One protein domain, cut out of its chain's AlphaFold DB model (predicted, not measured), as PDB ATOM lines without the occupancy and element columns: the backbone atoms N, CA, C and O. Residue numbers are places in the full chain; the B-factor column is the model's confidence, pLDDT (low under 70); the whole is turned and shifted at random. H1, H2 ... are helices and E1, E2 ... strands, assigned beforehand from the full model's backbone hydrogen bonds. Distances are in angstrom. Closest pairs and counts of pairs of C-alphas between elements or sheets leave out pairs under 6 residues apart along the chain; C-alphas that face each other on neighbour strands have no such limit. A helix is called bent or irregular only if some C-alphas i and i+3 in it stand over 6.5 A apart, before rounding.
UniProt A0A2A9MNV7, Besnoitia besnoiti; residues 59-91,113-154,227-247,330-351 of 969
ATOM      1  N   PHE A  59       8.877  59.283  17.134       73.38
ATOM      2  CA  PHE A  59       9.800  59.723  16.100       73.38
ATOM      3  C   PHE A  59      11.203  59.279  16.505       73.38
ATOM      4  O   PHE A  59      11.629  59.537  17.629       73.38
ATOM      5  N   ASP A  60      11.917  58.607  15.599       79.25
ATOM      6  CA  ASP A  60      13.262  58.099  15.893       79.25
ATOM      7  C   ASP A  60      14.215  59.263  16.216       79.25
ATOM      8  O   ASP A  60      14.916  59.248  17.224       79.25
ATOM      9  N   TYR A  61      14.185  60.300  15.368       83.50
ATOM     10  CA  TYR A  61      14.988  61.514  15.492       83.50
ATOM     11  C   TYR A  61      14.252  62.736  14.922       83.50
ATOM     12  O   TYR A  61      13.583  62.657  13.889       83.50
ATOM     13  N   MET A  62      14.444  63.891  15.555       89.88
ATOM     14  CA  MET A  62      14.020  65.215  15.106       89.88
ATOM     15  C   MET A  62      15.234  66.151  15.106       89.88
ATOM     16  O   MET A  62      15.867  66.363  16.137       89.88
ATOM     17  N   CYS A  63      15.541  66.738  13.949       93.06
ATOM     18  CA  CYS A  63      16.678  67.639  13.773       93.06
ATOM     19  C   CYS A  63      16.224  69.108  13.782       93.06
ATOM     20  O   CYS A  63      15.517  69.556  12.877       93.06
ATOM     21  N   LEU A  64      16.638  69.859  14.803       94.50
ATOM     22  CA  LEU A  64      16.456  71.304  14.912       94.50
ATOM     23  C   LEU A  64      17.625  72.001  14.205       94.50
ATOM     24  O   LEU A  64      18.780  71.853  14.603       94.50
ATOM     25  N   SER A  65      17.332  72.749  13.139       93.50
ATOM     26  CA  SER A  65      18.340  73.333  12.241       93.50
ATOM     27  C   SER A  65      18.606  74.831  12.437       93.50
ATOM     28  O   SER A  65      19.542  75.352  11.833       93.50
ATOM     29  N   SER A  66      17.810  75.526  13.260       94.75
ATOM     30  CA  SER A  66      18.055  76.918  13.665       94.75
ATOM     31  C   SER A  66      17.377  77.262  15.007       94.75
ATOM     32  O   SER A  66      16.443  76.559  15.417       94.75
ATOM     33  N   PRO A  67      17.780  78.363  15.675       91.69
ATOM     34  CA  PRO A  67      17.099  78.907  16.856       91.69
ATOM     35  C   PRO A  67      15.587  79.123  16.685       91.69
ATOM     36  O   PRO A  67      14.805  78.924  17.615       91.69
ATOM     37  N   GLU A  68      15.141  79.503  15.489       92.75
ATOM     38  CA  GLU A  68      13.729  79.720  15.165       92.75
ATOM     39  C   GLU A  68      12.976  78.390  15.093       92.75
ATOM     40  O   GLU A  68      11.879  78.282  15.641       92.75
ATOM     41  N   ALA A  69      13.574  77.362  14.476       91.19
ATOM     42  CA  ALA A  69      13.004  76.016  14.447       91.19
ATOM     43  C   ALA A  69      12.843  75.451  15.869       91.19
ATOM     44  O   ALA A  69      11.803  74.878  16.194       91.19
ATOM     45  N   ALA A  70      13.828  75.694  16.737       91.94
ATOM     46  CA  ALA A  70      13.781  75.320  18.145       91.94
ATOM     47  C   ALA A  70      12.658  76.039  18.925       91.94
ATOM     48  O   ALA A  70      11.862  75.393  19.609       91.94
ATOM     49  N   ARG A  71      12.507  77.360  18.745       92.00
ATOM     50  CA  ARG A  71      11.399  78.148  19.326       92.00
ATOM     51  C   ARG A  71      10.023  77.710  18.810       92.00
ATOM     52  O   ARG A  71       9.056  77.679  19.572       92.00
ATOM     53  N   VAL A  72       9.914  77.350  17.528       94.25
ATOM     54  CA  VAL A  72       8.675  76.812  16.933       94.25
ATOM     55  C   VAL A  72       8.349  75.425  17.495       94.25
ATOM     56  O   VAL A  72       7.181  75.165  17.803       94.25
ATOM     57  N   PHE A  73       9.351  74.564  17.689       93.31
ATOM     58  CA  PHE A  73       9.177  73.278  18.362       93.31
ATOM     59  C   PHE A  73       8.679  73.465  19.802       93.31
ATOM     60  O   PHE A  73       7.622  72.932  20.131       93.31
ATOM     61  N   ALA A  74       9.341  74.291  20.618       91.31
ATOM     62  CA  ALA A  74       8.948  74.534  22.011       91.31
ATOM     63  C   ALA A  74       7.498  75.040  22.148       91.31
ATOM     64  O   ALA A  74       6.711  74.514  22.940       91.31
ATOM     65  N   ARG A  75       7.101  75.997  21.297       92.25
ATOM     66  CA  ARG A  75       5.719  76.509  21.208       92.25
ATOM     67  C   ARG A  75       4.705  75.438  20.820       92.25
ATOM     68  O   ARG A  75       3.570  75.462  21.298       92.25
ATOM     69  N   SER A  76       5.092  74.523  19.938       91.69
ATOM     70  CA  SER A  76       4.235  73.424  19.486       91.69
ATOM     71  C   SER A  76       4.101  72.355  20.571       91.69
ATOM     72  O   SER A  76       2.985  71.949  20.881       91.69
ATOM     73  N   TRP A  77       5.209  71.998  21.225       89.69
ATOM     74  CA  TRP A  77       5.251  71.077  22.358       89.69
ATOM     75  C   TRP A  77       4.386  71.575  23.522       89.69
ATOM     76  O   TRP A  77       3.522  70.825  23.974       89.69
ATOM     77  N   ARG A  78       4.472  72.860  23.919       91.69
ATOM     78  CA  ARG A  78       3.532  73.422  24.913       91.69
ATOM     79  C   ARG A  78       2.076  73.291  24.478       91.69
ATOM     80  O   ARG A  78       1.244  72.959  25.313       91.69
ATOM     81  N   ARG A  79       1.729  73.564  23.214       89.50
ATOM     82  CA  ARG A  79       0.331  73.440  22.748       89.50
ATOM     83  C   ARG A  79      -0.176  72.005  22.880       89.50
ATOM     84  O   ARG A  79      -1.280  71.814  23.379       89.50
ATOM     85  N   THR A  80       0.641  71.021  22.502       86.19
ATOM     86  CA  THR A  80       0.335  69.598  22.707       86.19
ATOM     87  C   THR A  80       0.166  69.284  24.194       86.19
ATOM     88  O   THR A  80      -0.877  68.777  24.596       86.19
ATOM     89  N   LEU A  81       1.130  69.643  25.042       85.31
ATOM     90  CA  LEU A  81       1.063  69.363  26.480       85.31
ATOM     91  C   LEU A  81      -0.127  70.051  27.163       85.31
ATOM     92  O   LEU A  81      -0.818  69.420  27.956       85.31
ATOM     93  N   ALA A  82      -0.442  71.293  26.793       87.31
ATOM     94  CA  ALA A  82      -1.613  72.019  27.282       87.31
ATOM     95  C   ALA A  82      -2.947  71.366  26.871       87.31
ATOM     96  O   ALA A  82      -3.911  71.465  27.624       87.31
ATOM     97  N   SER A  83      -3.016  70.667  25.728       85.12
ATOM     98  CA  SER A  83      -4.208  69.880  25.365       85.12
ATOM     99  C   SER A  83      -4.292  68.522  26.071       85.12
ATOM    100  O   SER A  83      -5.380  67.968  26.191       85.12
ATOM    101  N   LEU A  84      -3.164  67.985  26.552       83.19
ATOM    102  CA  LEU A  84      -3.098  66.697  27.258       83.19
ATOM    103  C   LEU A  84      -3.221  66.842  28.786       83.19
ATOM    104  O   LEU A  84      -3.704  65.928  29.450       83.19
ATOM    105  N   LEU A  85      -2.842  67.994  29.344       84.75
ATOM    106  CA  LEU A  85      -2.927  68.300  30.776       84.75
ATOM    107  C   LEU A  85      -4.327  68.075  31.389       84.75
ATOM    108  O   LEU A  85      -4.394  67.423  32.431       84.75
ATOM    109  N   PRO A  86      -5.445  68.506  30.767       85.50
ATOM    110  CA  PRO A  86      -6.786  68.218  31.284       85.50
ATOM    111  C   PRO A  86      -7.123  66.720  31.326       85.50
ATOM    112  O   PRO A  86      -7.836  66.279  32.223       85.50
ATOM    113  N   LEU A  87      -6.593  65.926  30.387       81.00
ATOM    114  CA  LEU A  87      -6.804  64.474  30.341       81.00
ATOM    115  C   LEU A  87      -6.011  63.768  31.450       81.00
ATOM    116  O   LEU A  87      -6.541  62.881  32.118       81.00
ATOM    117  N   LEU A  88      -4.771  64.208  31.691       78.31
ATOM    118  CA  LEU A  88      -3.942  63.736  32.806       78.31
ATOM    119  C   LEU A  88      -4.542  64.103  34.174       78.31
ATOM    120  O   LEU A  88      -4.482  63.295  35.096       78.31
ATOM    121  N   ALA A  89      -5.152  65.287  34.300       79.88
ATOM    122  CA  ALA A  89      -5.862  65.691  35.511       79.88
ATOM    123  C   ALA A  89      -7.126  64.842  35.745       79.88
ATOM    124  O   ALA A  89      -7.300  64.288  36.828       79.88
ATOM    125  N   ALA A  90      -7.969  64.660  34.719       79.69
ATOM    126  CA  ALA A  90      -9.192  63.859  34.822       79.69
ATOM    127  C   ALA A  90      -8.919  62.381  35.174       79.69
ATOM    128  O   ALA A  90      -9.692  61.763  35.907       79.69
ATOM    129  N   GLY A  91      -7.799  61.819  34.701       73.56
ATOM    130  CA  GLY A  91      -7.356  60.467  35.062       73.56
ATOM    131  C   GLY A  91      -6.968  60.288  36.537       73.56
ATOM    132  O   GLY A  91      -6.921  59.155  37.009       73.56
ATOM    133  N   PRO A 113       4.268  70.789  40.035       64.38
ATOM    134  CA  PRO A 113       4.795  70.913  38.672       64.38
ATOM    135  C   PRO A 113       5.843  69.842  38.331       64.38
ATOM    136  O   PRO A 113       6.017  69.498  37.163       64.38
ATOM    137  N   SER A 114       6.485  69.236  39.334       64.31
ATOM    138  CA  SER A 114       7.390  68.091  39.164       64.31
ATOM    139  C   SER A 114       6.727  66.834  38.569       64.31
ATOM    140  O   SER A 114       7.394  66.072  37.864       64.31
ATOM    141  N   VAL A 115       5.429  66.607  38.807       72.44
ATOM    142  CA  VAL A 115       4.681  65.456  38.262       72.44
ATOM    143  C   VAL A 115       4.349  65.692  36.791       72.44
ATOM    144  O   VAL A 115       4.647  64.840  35.952       72.44
ATOM    145  N   VAL A 116       3.824  66.882  36.476       71.44
ATOM    146  CA  VAL A 116       3.613  67.350  35.099       71.44
ATOM    147  C   VAL A 116       4.921  67.262  34.321       71.44
ATOM    148  O   VAL A 116       4.967  66.597  33.289       71.44
ATOM    149  N   PHE A 117       6.011  67.823  34.856       70.56
ATOM    150  CA  PHE A 117       7.316  67.776  34.204       70.56
ATOM    151  C   PHE A 117       7.770  66.349  33.893       70.56
ATOM    152  O   PHE A 117       8.191  66.090  32.773       70.56
ATOM    153  N   ARG A 118       7.639  65.398  34.829       72.62
ATOM    154  CA  ARG A 118       8.025  63.993  34.588       72.62
ATOM    155  C   ARG A 118       7.178  63.313  33.509       72.62
ATOM    156  O   ARG A 118       7.722  62.512  32.753       72.62
ATOM    157  N   ALA A 119       5.888  63.632  33.404       73.25
ATOM    158  CA  ALA A 119       5.035  63.134  32.322       73.25
ATOM    159  C   ALA A 119       5.425  63.749  30.964       73.25
ATOM    160  O   ALA A 119       5.598  63.025  29.985       73.25
ATOM    161  N   CYS A 120       5.645  65.067  30.916       71.31
ATOM    162  CA  CYS A 120       6.094  65.788  29.719       71.31
ATOM    163  C   CYS A 120       7.502  65.373  29.262       71.31
ATOM    164  O   CYS A 120       7.769  65.282  28.068       71.31
ATOM    165  N   ALA A 121       8.398  65.093  30.208       69.69
ATOM    166  CA  ALA A 121       9.742  64.591  29.962       69.69
ATOM    167  C   ALA A 121       9.711  63.194  29.328       69.69
ATOM    168  O   ALA A 121      10.421  62.940  28.360       69.69
ATOM    169  N   ARG A 122       8.855  62.298  29.838       72.25
ATOM    170  CA  ARG A 122       8.689  60.931  29.316       72.25
ATOM    171  C   ARG A 122       8.044  60.867  27.923       72.25
ATOM    172  O   ARG A 122       8.207  59.846  27.265       72.25
ATOM    173  N   SER A 123       7.344  61.910  27.461       71.12
ATOM    174  CA  SER A 123       6.756  61.945  26.107       71.12
ATOM    175  C   SER A 123       7.718  62.417  25.008       71.12
ATOM    176  O   SER A 123       7.356  62.405  23.830       71.12
ATOM    177  N   LEU A 124       8.953  62.785  25.363       72.44
ATOM    178  CA  LEU A 124      10.062  62.931  24.422       72.44
ATOM    179  C   LEU A 124      10.989  61.708  24.570       72.44
ATOM    180  O   LEU A 124      11.485  61.465  25.671       72.44
ATOM    181  N   PRO A 125      11.263  60.929  23.505       67.81
ATOM    182  CA  PRO A 125      12.234  59.841  23.591       67.81
ATOM    183  C   PRO A 125      13.637  60.406  23.852       67.81
ATOM    184  O   PRO A 125      14.093  61.284  23.115       67.81
ATOM    185  N   ALA A 126      14.329  59.916  24.883       67.44
ATOM    186  CA  ALA A 126      15.675  60.375  25.234       67.44
ATOM    187  C   ALA A 126      16.643  60.223  24.048       67.44
ATOM    188  O   ALA A 126      16.714  59.162  23.432       67.44
ATOM    189  N   GLY A 127      17.364  61.297  23.714       73.00
ATOM    190  CA  GLY A 127      18.282  61.334  22.568       73.00
ATOM    191  C   GLY A 127      17.624  61.531  21.192       73.00
ATOM    192  O   GLY A 127      18.338  61.651  20.202       73.00
ATOM    193  N   SER A 128      16.291  61.633  21.098       81.31
ATOM    194  CA  SER A 128      15.612  61.848  19.805       81.31
ATOM    195  C   SER A 128      15.719  63.282  19.266       81.31
ATOM    196  O   SER A 128      15.352  63.522  18.119       81.31
ATOM    197  N   ILE A 129      16.216  64.251  20.044       85.69
ATOM    198  CA  ILE A 129      16.347  65.653  19.611       85.69
ATOM    199  C   ILE A 129      17.808  65.979  19.304       85.69
ATOM    200  O   ILE A 129      18.653  66.019  20.193       85.69
ATOM    201  N   VAL A 130      18.078  66.279  18.035       89.88
ATOM    202  CA  VAL A 130      19.384  66.716  17.530       89.88
ATOM    203  C   VAL A 130      19.341  68.217  17.257       89.88
ATOM    204  O   VAL A 130      18.373  68.707  16.677       89.88
ATOM    205  N   CYS A 131      20.398  68.950  17.612       89.75
ATOM    206  CA  CYS A 131      20.527  70.380  17.322       89.75
ATOM    207  C   CYS A 131      21.732  70.647  16.414       89.75
ATOM    208  O   CYS A 131      22.860  70.304  16.759       89.75
ATOM    209  N   VAL A 132      21.518  71.309  15.273       90.69
ATOM    210  CA  VAL A 132      22.610  71.698  14.367       90.69
ATOM    211  C   VAL A 132      23.349  72.906  14.950       90.69
ATOM    212  O   VAL A 132      22.973  74.060  14.728       90.69
ATOM    213  N   GLY A 133      24.411  72.617  15.701       87.56
ATOM    214  CA  GLY A 133      25.310  73.599  16.303       87.56
ATOM    215  C   GLY A 133      24.844  74.169  17.650       87.56
ATOM    216  O   GLY A 133      23.656  74.249  17.961       87.56
ATOM    217  N   GLU A 134      25.824  74.614  18.439       84.44
ATOM    218  CA  GLU A 134      25.663  75.095  19.822       84.44
ATOM    219  C   GLU A 134      24.651  76.251  19.963       84.44
ATOM    220  O   GLU A 134      23.875  76.284  20.914       84.44
ATOM    221  N   GLY A 135      24.589  77.174  18.996       87.12
ATOM    222  CA  GLY A 135      23.609  78.270  19.011       87.12
ATOM    223  C   GLY A 135      22.158  77.792  18.865       87.12
ATOM    224  O   GLY A 135      21.268  78.290  19.551       87.12
ATOM    225  N   THR A 136      21.921  76.781  18.022       87.38
ATOM    226  CA  THR A 136      20.603  76.138  17.881       87.38
ATOM    227  C   THR A 136      20.232  75.369  19.144       87.38
ATOM    228  O   THR A 136      19.086  75.431  19.584       87.38
ATOM    229  N   ARG A 137      21.213  74.689  19.752       88.62
ATOM    230  CA  ARG A 137      21.060  73.988  21.031       88.62
ATOM    231  C   ARG A 137      20.632  74.932  22.154       88.62
ATOM    232  O   ARG A 137      19.603  74.682  22.770       88.62
ATOM    233  N   ARG A 138      21.373  76.018  22.402       88.44
ATOM    234  CA  ARG A 138      21.048  76.960  23.492       88.44
ATOM    235  C   ARG A 138      19.666  77.571  23.308       88.44
ATOM    236  O   ARG A 138      18.883  77.584  24.246       88.44
ATOM    237  N   ALA A 139      19.314  77.948  22.081       88.94
ATOM    238  CA  ALA A 139      17.974  78.436  21.767       88.94
ATOM    239  C   ALA A 139      16.863  77.379  21.948       88.94
ATOM    240  O   ALA A 139      15.714  77.753  22.184       88.94
ATOM    241  N   ALA A 140      17.171  76.079  21.850       88.75
ATOM    242  CA  ALA A 140      16.241  75.000  22.187       88.75
ATOM    243  C   ALA A 140      16.088  74.831  23.700       88.75
ATOM    244  O   ALA A 140      14.959  74.803  24.186       88.75
ATOM    245  N   GLU A 141      17.201  74.781  24.435       88.44
ATOM    246  CA  GLU A 141      17.213  74.721  25.900       88.44
ATOM    247  C   GLU A 141      16.457  75.926  26.493       88.44
ATOM    248  O   GLU A 141      15.506  75.734  27.248       88.44
ATOM    249  N   GLU A 142      16.782  77.154  26.073       91.06
ATOM    250  CA  GLU A 142      16.108  78.399  26.475       91.06
ATOM    251  C   GLU A 142      14.610  78.405  26.140       91.06
ATOM    252  O   GLU A 142      13.789  78.703  27.008       91.06
ATOM    253  N   ALA A 143      14.221  78.071  24.903       91.62
ATOM    254  CA  ALA A 143      12.817  78.134  24.498       91.62
ATOM    255  C   ALA A 143      11.960  77.057  25.180       91.62
ATOM    256  O   ALA A 143      10.813  77.317  25.542       91.62
ATOM    257  N   LEU A 144      12.499  75.851  25.381       87.56
ATOM    258  CA  LEU A 144      11.792  74.786  26.097       87.56
ATOM    259  C   LEU A 144      11.675  75.108  27.594       87.56
ATOM    260  O   LEU A 144      10.636  74.824  28.188       87.56
ATOM    261  N   LEU A 145      12.680  75.769  28.178       87.19
ATOM    262  CA  LEU A 145      12.656  76.296  29.544       87.19
ATOM    263  C   LEU A 145      11.613  77.418  29.709       87.19
ATOM    264  O   LEU A 145      10.806  77.368  30.638       87.19
ATOM    265  N   GLU A 146      11.574  78.389  28.788       88.88
ATOM    266  CA  GLU A 146      10.600  79.495  28.761       88.88
ATOM    267  C   GLU A 146       9.157  78.972  28.679       88.88
ATOM    268  O   GLU A 146       8.291  79.346  29.479       88.88
ATOM    269  N   GLU A 147       8.889  78.069  27.732       90.31
ATOM    270  CA  GLU A 147       7.557  77.492  27.547       90.31
ATOM    271  C   GLU A 147       7.177  76.533  28.696       90.31
ATOM    272  O   GLU A 147       5.992  76.428  29.018       90.31
ATOM    273  N   PHE A 148       8.142  75.892  29.372       84.56
ATOM    274  CA  PHE A 148       7.899  75.076  30.569       84.56
ATOM    275  C   PHE A 148       7.560  75.911  31.814       84.56
ATOM    276  O   PHE A 148       6.558  75.627  32.479       84.56
ATOM    277  N   VAL A 149       8.319  76.975  32.101       86.06
ATOM    278  CA  VAL A 149       8.004  77.930  33.184       86.06
ATOM    279  C   VAL A 149       6.600  78.515  32.980       86.06
ATOM    280  O   VAL A 149       5.806  78.583  33.920       86.06
ATOM    281  N   ARG A 150       6.246  78.824  31.725       87.00
ATOM    282  CA  ARG A 150       4.903  79.268  31.321       87.00
ATOM    283  C   ARG A 150       3.811  78.200  31.498       87.00
ATOM    284  O   ARG A 150       2.675  78.569  31.775       87.00
ATOM    285  N   MET A 151       4.111  76.904  31.353       85.06
ATOM    286  CA  MET A 151       3.150  75.819  31.640       85.06
ATOM    287  C   MET A 151       2.899  75.628  33.136       85.06
ATOM    288  O   MET A 151       1.776  75.320  33.521       85.06
ATOM    289  N   CYS A 152       3.909  75.835  33.983       81.81
ATOM    290  CA  CYS A 152       3.792  75.640  35.432       81.81
ATOM    291  C   CYS A 152       3.025  76.760  36.159       81.81
ATOM    292  O   CYS A 152       2.969  76.756  37.384       81.81
ATOM    293  N   GLY A 153       2.495  77.756  35.438       82.44
ATOM    294  CA  GLY A 153       1.892  78.949  36.041       82.44
ATOM    295  C   GLY A 153       2.899  79.875  36.735       82.44
ATOM    296  O   GLY A 153       2.494  80.856  37.347       82.44
ATOM    297  N   LEU A 154       4.207  79.609  36.609       61.75
ATOM    298  CA  LEU A 154       5.298  80.350  37.251       61.75
ATOM    299  C   LEU A 154       5.612  81.672  36.524       61.75
ATOM    300  O   LEU A 154       6.772  81.995  36.257       61.75
ATOM    301  N   ALA A 227      13.320  73.033  39.581       65.31
ATOM    302  CA  ALA A 227      12.650  72.820  38.304       65.31
ATOM    303  C   ALA A 227      13.560  73.201  37.122       65.31
ATOM    304  O   ALA A 227      13.691  72.413  36.191       65.31
ATOM    305  N   LEU A 228      14.258  74.343  37.183       66.81
ATOM    306  CA  LEU A 228      15.275  74.739  36.200       66.81
ATOM    307  C   LEU A 228      16.395  73.690  36.113       66.81
ATOM    308  O   LEU A 228      16.782  73.302  35.014       66.81
ATOM    309  N   ASP A 229      16.882  73.190  37.247       74.50
ATOM    310  CA  ASP A 229      17.948  72.190  37.310       74.50
ATOM    311  C   ASP A 229      17.458  70.787  36.913       74.50
ATOM    312  O   ASP A 229      18.212  70.038  36.301       74.50
ATOM    313  N   ALA A 230      16.183  70.446  37.133       68.56
ATOM    314  CA  ALA A 230      15.566  69.239  36.577       68.56
ATOM    315  C   ALA A 230      15.382  69.331  35.050       68.56
ATOM    316  O   ALA A 230      15.596  68.338  34.355       68.56
ATOM    317  N   VAL A 231      15.045  70.511  34.518       66.50
ATOM    318  CA  VAL A 231      14.972  70.768  33.068       66.50
ATOM    319  C   VAL A 231      16.369  70.756  32.439       66.50
ATOM    320  O   VAL A 231      16.552  70.159  31.381       66.50
ATOM    321  N   ARG A 232      17.384  71.318  33.105       71.19
ATOM    322  CA  ARG A 232      18.797  71.218  32.692       71.19
ATOM    323  C   ARG A 232      19.315  69.783  32.751       71.19
ATOM    324  O   ARG A 232      19.956  69.342  31.807       71.19
ATOM    325  N   ALA A 233      19.015  69.034  33.812       72.94
ATOM    326  CA  ALA A 233      19.394  67.626  33.932       72.94
ATOM    327  C   ALA A 233      18.720  66.769  32.849       72.94
ATOM    328  O   ALA A 233      19.372  65.919  32.244       72.94
ATOM    329  N   PHE A 234      17.453  67.049  32.538       67.62
ATOM    330  CA  PHE A 234      16.754  66.468  31.396       67.62
ATOM    331  C   PHE A 234      17.456  66.819  30.076       67.62
ATOM    332  O   PHE A 234      17.873  65.914  29.361       67.62
ATOM    333  N   PHE A 235      17.716  68.095  29.777       65.88
ATOM    334  CA  PHE A 235      18.444  68.452  28.552       65.88
ATOM    335  C   PHE A 235      19.911  67.991  28.522       65.88
ATOM    336  O   PHE A 235      20.470  67.829  27.443       65.88
ATOM    337  N   SER A 236      20.514  67.661  29.668       64.88
ATOM    338  CA  SER A 236      21.828  67.006  29.731       64.88
ATOM    339  C   SER A 236      21.784  65.518  29.357       64.88
ATOM    340  O   SER A 236      22.761  65.008  28.817       64.88
ATOM    341  N   SER A 237      20.658  64.820  29.567       56.53
ATOM    342  CA  SER A 237      20.469  63.457  29.036       56.53
ATOM    343  C   SER A 237      20.036  63.474  27.569       56.53
ATOM    344  O   SER A 237      20.405  62.585  26.807       56.53
ATOM    345  N   PHE A 238      19.371  64.548  27.135       56.38
ATOM    346  CA  PHE A 238      19.261  64.938  25.728       56.38
ATOM    347  C   PHE A 238      20.500  65.709  25.254       56.38
ATOM    348  O   PHE A 238      20.339  66.579  24.408       56.38
ATOM    349  N   SER A 239      21.703  65.415  25.780       42.59
ATOM    350  CA  SER A 239      22.973  66.019  25.349       42.59
ATOM    351  C   SER A 239      23.034  66.032  23.820       42.59
ATOM    352  O   SER A 239      23.341  64.990  23.230       42.59
ATOM    353  N   PRO A 240      22.747  67.165  23.151       48.84
ATOM    354  CA  PRO A 240      22.668  67.168  21.707       48.84
ATOM    355  C   PRO A 240      24.105  67.042  21.254       48.84
ATOM    356  O   PRO A 240      24.918  67.904  21.609       48.84
ATOM    357  N   SER A 241      24.448  65.987  20.507       45.38
ATOM    358  CA  SER A 241      25.765  65.973  19.889       45.38
ATOM    359  C   SER A 241      25.852  67.255  19.070       45.38
ATOM    360  O   SER A 241      24.998  67.537  18.224       45.38
ATOM    361  N   THR A 242      26.857  68.090  19.356       47.94
ATOM    362  CA  THR A 242      27.164  69.293  18.567       47.94
ATOM    363  C   THR A 242      27.829  68.872  17.262       47.94
ATOM    364  O   THR A 242      28.861  69.396  16.845       47.94
ATOM    365  N   ALA A 243      27.223  67.867  16.641       48.66
ATOM    366  CA  ALA A 243      27.551  67.309  15.373       48.66
ATOM    367  C   ALA A 243      27.430  68.427  14.341       48.66
ATOM    368  O   ALA A 243      26.363  69.007  14.109       48.66
ATOM    369  N   THR A 244      28.532  68.668  13.639       53.94
ATOM    370  CA  THR A 244      28.397  69.065  12.241       53.94
ATOM    371  C   THR A 244      27.492  68.028  11.573       53.94
ATOM    372  O   THR A 244      27.538  66.845  11.915       53.94
ATOM    373  N   ALA A 245      26.651  68.425  10.620       50.00
ATOM    374  CA  ALA A 245      25.695  67.474  10.049       50.00
ATOM    375  C   ALA A 245      26.368  66.284   9.315       50.00
ATOM    376  O   ALA A 245      25.709  65.286   9.036       50.00
ATOM    377  N   ALA A 246      27.684  66.361   9.069       46.66
ATOM    378  CA  ALA A 246      28.527  65.239   8.670       46.66
ATOM    379  C   ALA A 246      28.796  64.229   9.808       46.66
ATOM    380  O   ALA A 246      28.677  63.030   9.576       46.66
ATOM    381  N   SER A 247      29.094  64.685  11.032       52.97
ATOM    382  CA  SER A 247      29.273  63.809  12.207       52.97
ATOM    383  C   SER A 247      27.991  63.032  12.516       52.97
ATOM    384  O   SER A 247      28.021  61.818  12.694       52.97
ATOM    385  N   LEU A 330      14.937  63.104   7.967       33.12
ATOM    386  CA  LEU A 330      14.858  64.360   7.214       33.12
ATOM    387  C   LEU A 330      16.140  65.177   7.417       33.12
ATOM    388  O   LEU A 330      16.352  65.764   8.476       33.12
ATOM    389  N   TRP A 331      16.983  65.231   6.386       30.30
ATOM    390  CA  TRP A 331      18.219  66.018   6.391       30.30
ATOM    391  C   TRP A 331      17.970  67.465   5.930       30.30
ATOM    392  O   TRP A 331      17.336  67.660   4.888       30.30
ATOM    393  N   PRO A 332      18.491  68.492   6.630       36.97
ATOM    394  CA  PRO A 332      18.540  69.847   6.089       36.97
ATOM    395  C   PRO A 332      19.536  69.910   4.920       36.97
ATOM    396  O   PRO A 332      20.589  69.275   4.953       36.97
ATOM    397  N   THR A 333      19.248  70.703   3.886       37.22
ATOM    398  CA  THR A 333      20.087  70.784   2.670       37.22
ATOM    399  C   THR A 333      21.508  71.291   2.922       37.22
ATOM    400  O   THR A 333      22.419  70.933   2.181       37.22
ATOM    401  N   SER A 334      21.733  72.051   3.999       37.12
ATOM    402  CA  SER A 334      23.070  72.451   4.459       37.12
ATOM    403  C   SER A 334      23.948  71.276   4.907       37.12
ATOM    404  O   SER A 334      25.168  71.407   4.878       37.12
ATOM    405  N   ALA A 335      23.365  70.128   5.273       38.78
ATOM    406  CA  ALA A 335      24.119  68.908   5.559       38.78
ATOM    407  C   ALA A 335      24.748  68.332   4.286       38.78
ATOM    408  O   ALA A 335      25.945  68.071   4.241       38.78
ATOM    409  N   LEU A 336      23.935  68.191   3.236       37.91
ATOM    410  CA  LEU A 336      24.328  67.606   1.952       37.91
ATOM    411  C   LEU A 336      25.307  68.494   1.167       37.91
ATOM    412  O   LEU A 336      26.040  67.991   0.326       37.91
ATOM    413  N   ALA A 337      25.343  69.796   1.462       37.84
ATOM    414  CA  ALA A 337      26.305  70.741   0.893       37.84
ATOM    415  C   ALA A 337      27.699  70.700   1.558       37.84
ATOM    416  O   ALA A 337      28.612  71.381   1.096       37.84
ATOM    417  N   ALA A 338      27.889  69.937   2.642       42.75
ATOM    418  CA  ALA A 338      29.204  69.767   3.250       42.75
ATOM    419  C   ALA A 338      30.058  68.822   2.390       42.75
ATOM    420  O   ALA A 338      29.776  67.628   2.309       42.75
ATOM    421  N   GLU A 339      31.134  69.333   1.788       46.12
ATOM    422  CA  GLU A 339      31.990  68.563   0.871       46.12
ATOM    423  C   GLU A 339      32.549  67.275   1.511       46.12
ATOM    424  O   GLU A 339      32.617  66.226   0.871       46.12
ATOM    425  N   GLY A 340      32.860  67.327   2.812       52.47
ATOM    426  CA  GLY A 340      33.254  66.154   3.594       52.47
ATOM    427  C   GLY A 340      32.176  65.067   3.660       52.47
ATOM    428  O   GLY A 340      32.519  63.894   3.607       52.47
ATOM    429  N   LEU A 341      30.883  65.421   3.696       41.94
ATOM    430  CA  LEU A 341      29.800  64.432   3.676       41.94
ATOM    431  C   LEU A 341      29.677  63.763   2.302       41.94
ATOM    432  O   LEU A 341      29.509  62.546   2.252       41.94
ATOM    433  N   SER A 342      29.808  64.517   1.203       43.59
ATOM    434  CA  SER A 342      29.800  63.931  -0.149       43.59
ATOM    435  C   SER A 342      30.951  62.937  -0.306       43.59
ATOM    436  O   SER A 342      30.708  61.754  -0.535       43.59
ATOM    437  N   ARG A 343      32.188  63.365  -0.011       47.91
ATOM    438  CA  ARG A 343      33.380  62.504  -0.078       47.91
ATOM    439  C   ARG A 343      33.289  61.284   0.852       47.91
ATOM    440  O   ARG A 343      33.725  60.203   0.468       47.91
ATOM    441  N   SER A 344      32.707  61.416   2.048       48.09
ATOM    442  CA  SER A 344      32.478  60.278   2.956       48.09
ATOM    443  C   SER A 344      31.420  59.302   2.436       48.09
ATOM    444  O   SER A 344      31.604  58.095   2.575       48.09
ATOM    445  N   LEU A 345      30.333  59.781   1.823       45.44
ATOM    446  CA  LEU A 345      29.297  58.925   1.228       45.44
ATOM    447  C   LEU A 345      29.764  58.267  -0.079       45.44
ATOM    448  O   LEU A 345      29.413  57.118  -0.336       45.44
ATOM    449  N   GLU A 346      30.566  58.963  -0.882       52.59
ATOM    450  CA  GLU A 346      31.234  58.431  -2.076       52.59
ATOM    451  C   GLU A 346      32.221  57.327  -1.694       52.59
ATOM    452  O   GLU A 346      32.106  56.208  -2.191       52.59
ATOM    453  N   ARG A 347      33.130  57.605  -0.749       55.84
ATOM    454  CA  ARG A 347      34.090  56.621  -0.235       55.84
ATOM    455  C   ARG A 347      33.387  55.398   0.354       55.84
ATOM    456  O   ARG A 347      33.724  54.282  -0.015       55.84
ATOM    457  N   ARG A 348      32.373  55.599   1.202       48.59
ATOM    458  CA  ARG A 348      31.605  54.502   1.808       48.59
ATOM    459  C   ARG A 348      30.874  53.659   0.761       48.59
ATOM    460  O   ARG A 348      30.833  52.444   0.892       48.59
ATOM    461  N   LYS A 349      30.351  54.273  -0.309       54.28
ATOM    462  CA  LYS A 349      29.777  53.540  -1.450       54.28
ATOM    463  C   LYS A 349      30.817  52.775  -2.264       54.28
ATOM    464  O   LYS A 349      30.486  51.713  -2.777       54.28
ATOM    465  N   LEU A 350      32.033  53.301  -2.412       55.28
ATOM    466  CA  LEU A 350      33.132  52.577  -3.053       55.28
ATOM    467  C   LEU A 350      33.539  51.368  -2.202       55.28
ATOM    468  O   LEU A 350      33.582  50.267  -2.730       55.28
ATOM    469  N   GLU A 351      33.695  51.538  -0.888       61.00
ATOM    470  CA  GLU A 351      33.987  50.448   0.057       61.00
ATOM    471  C   GLU A 351      32.853  49.388   0.084       61.00
ATOM    472  O   GLU A 351      33.126  48.187   0.078       61.00
TER     473      GLU A 351
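This is residues 59 to 91, 113 to 154, 227 to 247 and 330 to 351 of the 969 residues of a protein of Besnoitia besnoiti (UniProt A0A2A9MNV7). Two long helices, H1 and H3, run side by side the same way, with a small pair of parallel strands, E1 and E2, by the ends where they begin; the shorter helices H2 and H4, nearly in line with each other in direction, stand steeply to this pair, H2 to H1 and H4 to H3, with H4 packing on H3 and H2 only loosely placed near both. H5 and H6 form a separate tail that makes much of the length, and residues 346 to 351 of H6 stick out. The printed part has 118 residues with six named helices and two named strands, in the order E1 H1 H2 E2 H3 H4 H5 H6, and is mostly helix. It is loose, with a radius of gyration of the C-alphas of 16.9 A, and its outline is a rod of 58 by 26 by 22 A.

Find C-alpha 62 at (14.020, 65.215, 15.106), where E1 begins and runs to residue 64. H1, residues 67 to 91, begins at C-alpha 67 at (17.099, 78.907, 16.856) and is 35.6 A long; it has a kink of 33 degrees near residue 84 and is only just irregular, with C-alphas 83 and 86 6.7 A apart. Go on to H2, residues 113 to 122, E2, residues 129 to 131, and H3, residues 134 to 151, 25.4 A long. H4 takes residues 227 to 237, 15.3 A; H5 takes residues 333 to 336; H6, residues 339 to 351, is 18.2 A long and ends at C-alpha 351 at (33.987, 50.448, 0.057).

Start at E1 and E2, parallel neighbours at 27 degrees, where N 64 and O 130 are within hydrogen-bond range at 2.8 A. H1 and H3 touch, their closest C-alphas those of Pro 67 and Thr 136, 4.6 A apart, at a shallow tilt of 30 degrees, the same way. H3 touches H4 with residues 141 to 145 alone; the closest C-alphas, of Glu 141 and Phe 235, are 6.9 A apart, and the tilt is steep, 39 degrees, opposite ways. H2 and H3 are near each other, with 8 pairs of C-alphas within 10 A. H2 is close to but not clearly touching H1, the closest C-alphas being those of Leu 81 and Cys 120, 7.0 A apart. H5 and H6 are close but not clearly touching, at 6.9 A between C-alphas 336 and 342, and H6 is apart from H1, H2, H3 and H4. In H2, H3, H4 and H6 every O i to N i+4 pair is within hydrogen-bond range; in H1 it is 19 of 21, and H5 is too short for such a pair.

The two farthest C-alphas, of Ala 90 and Leu 350, are 57.9 A apart. Look for three cuts: C-alphas 91 and 113 are 16.4 A apart, 154 and 227 10.6 A, 247 and 330 15.3 A. Of the links printed whole, none is long. The mean pLDDT of the printed part is 72.0, and 46 residues are under 70, among them 234 to 247 and 330 to 351.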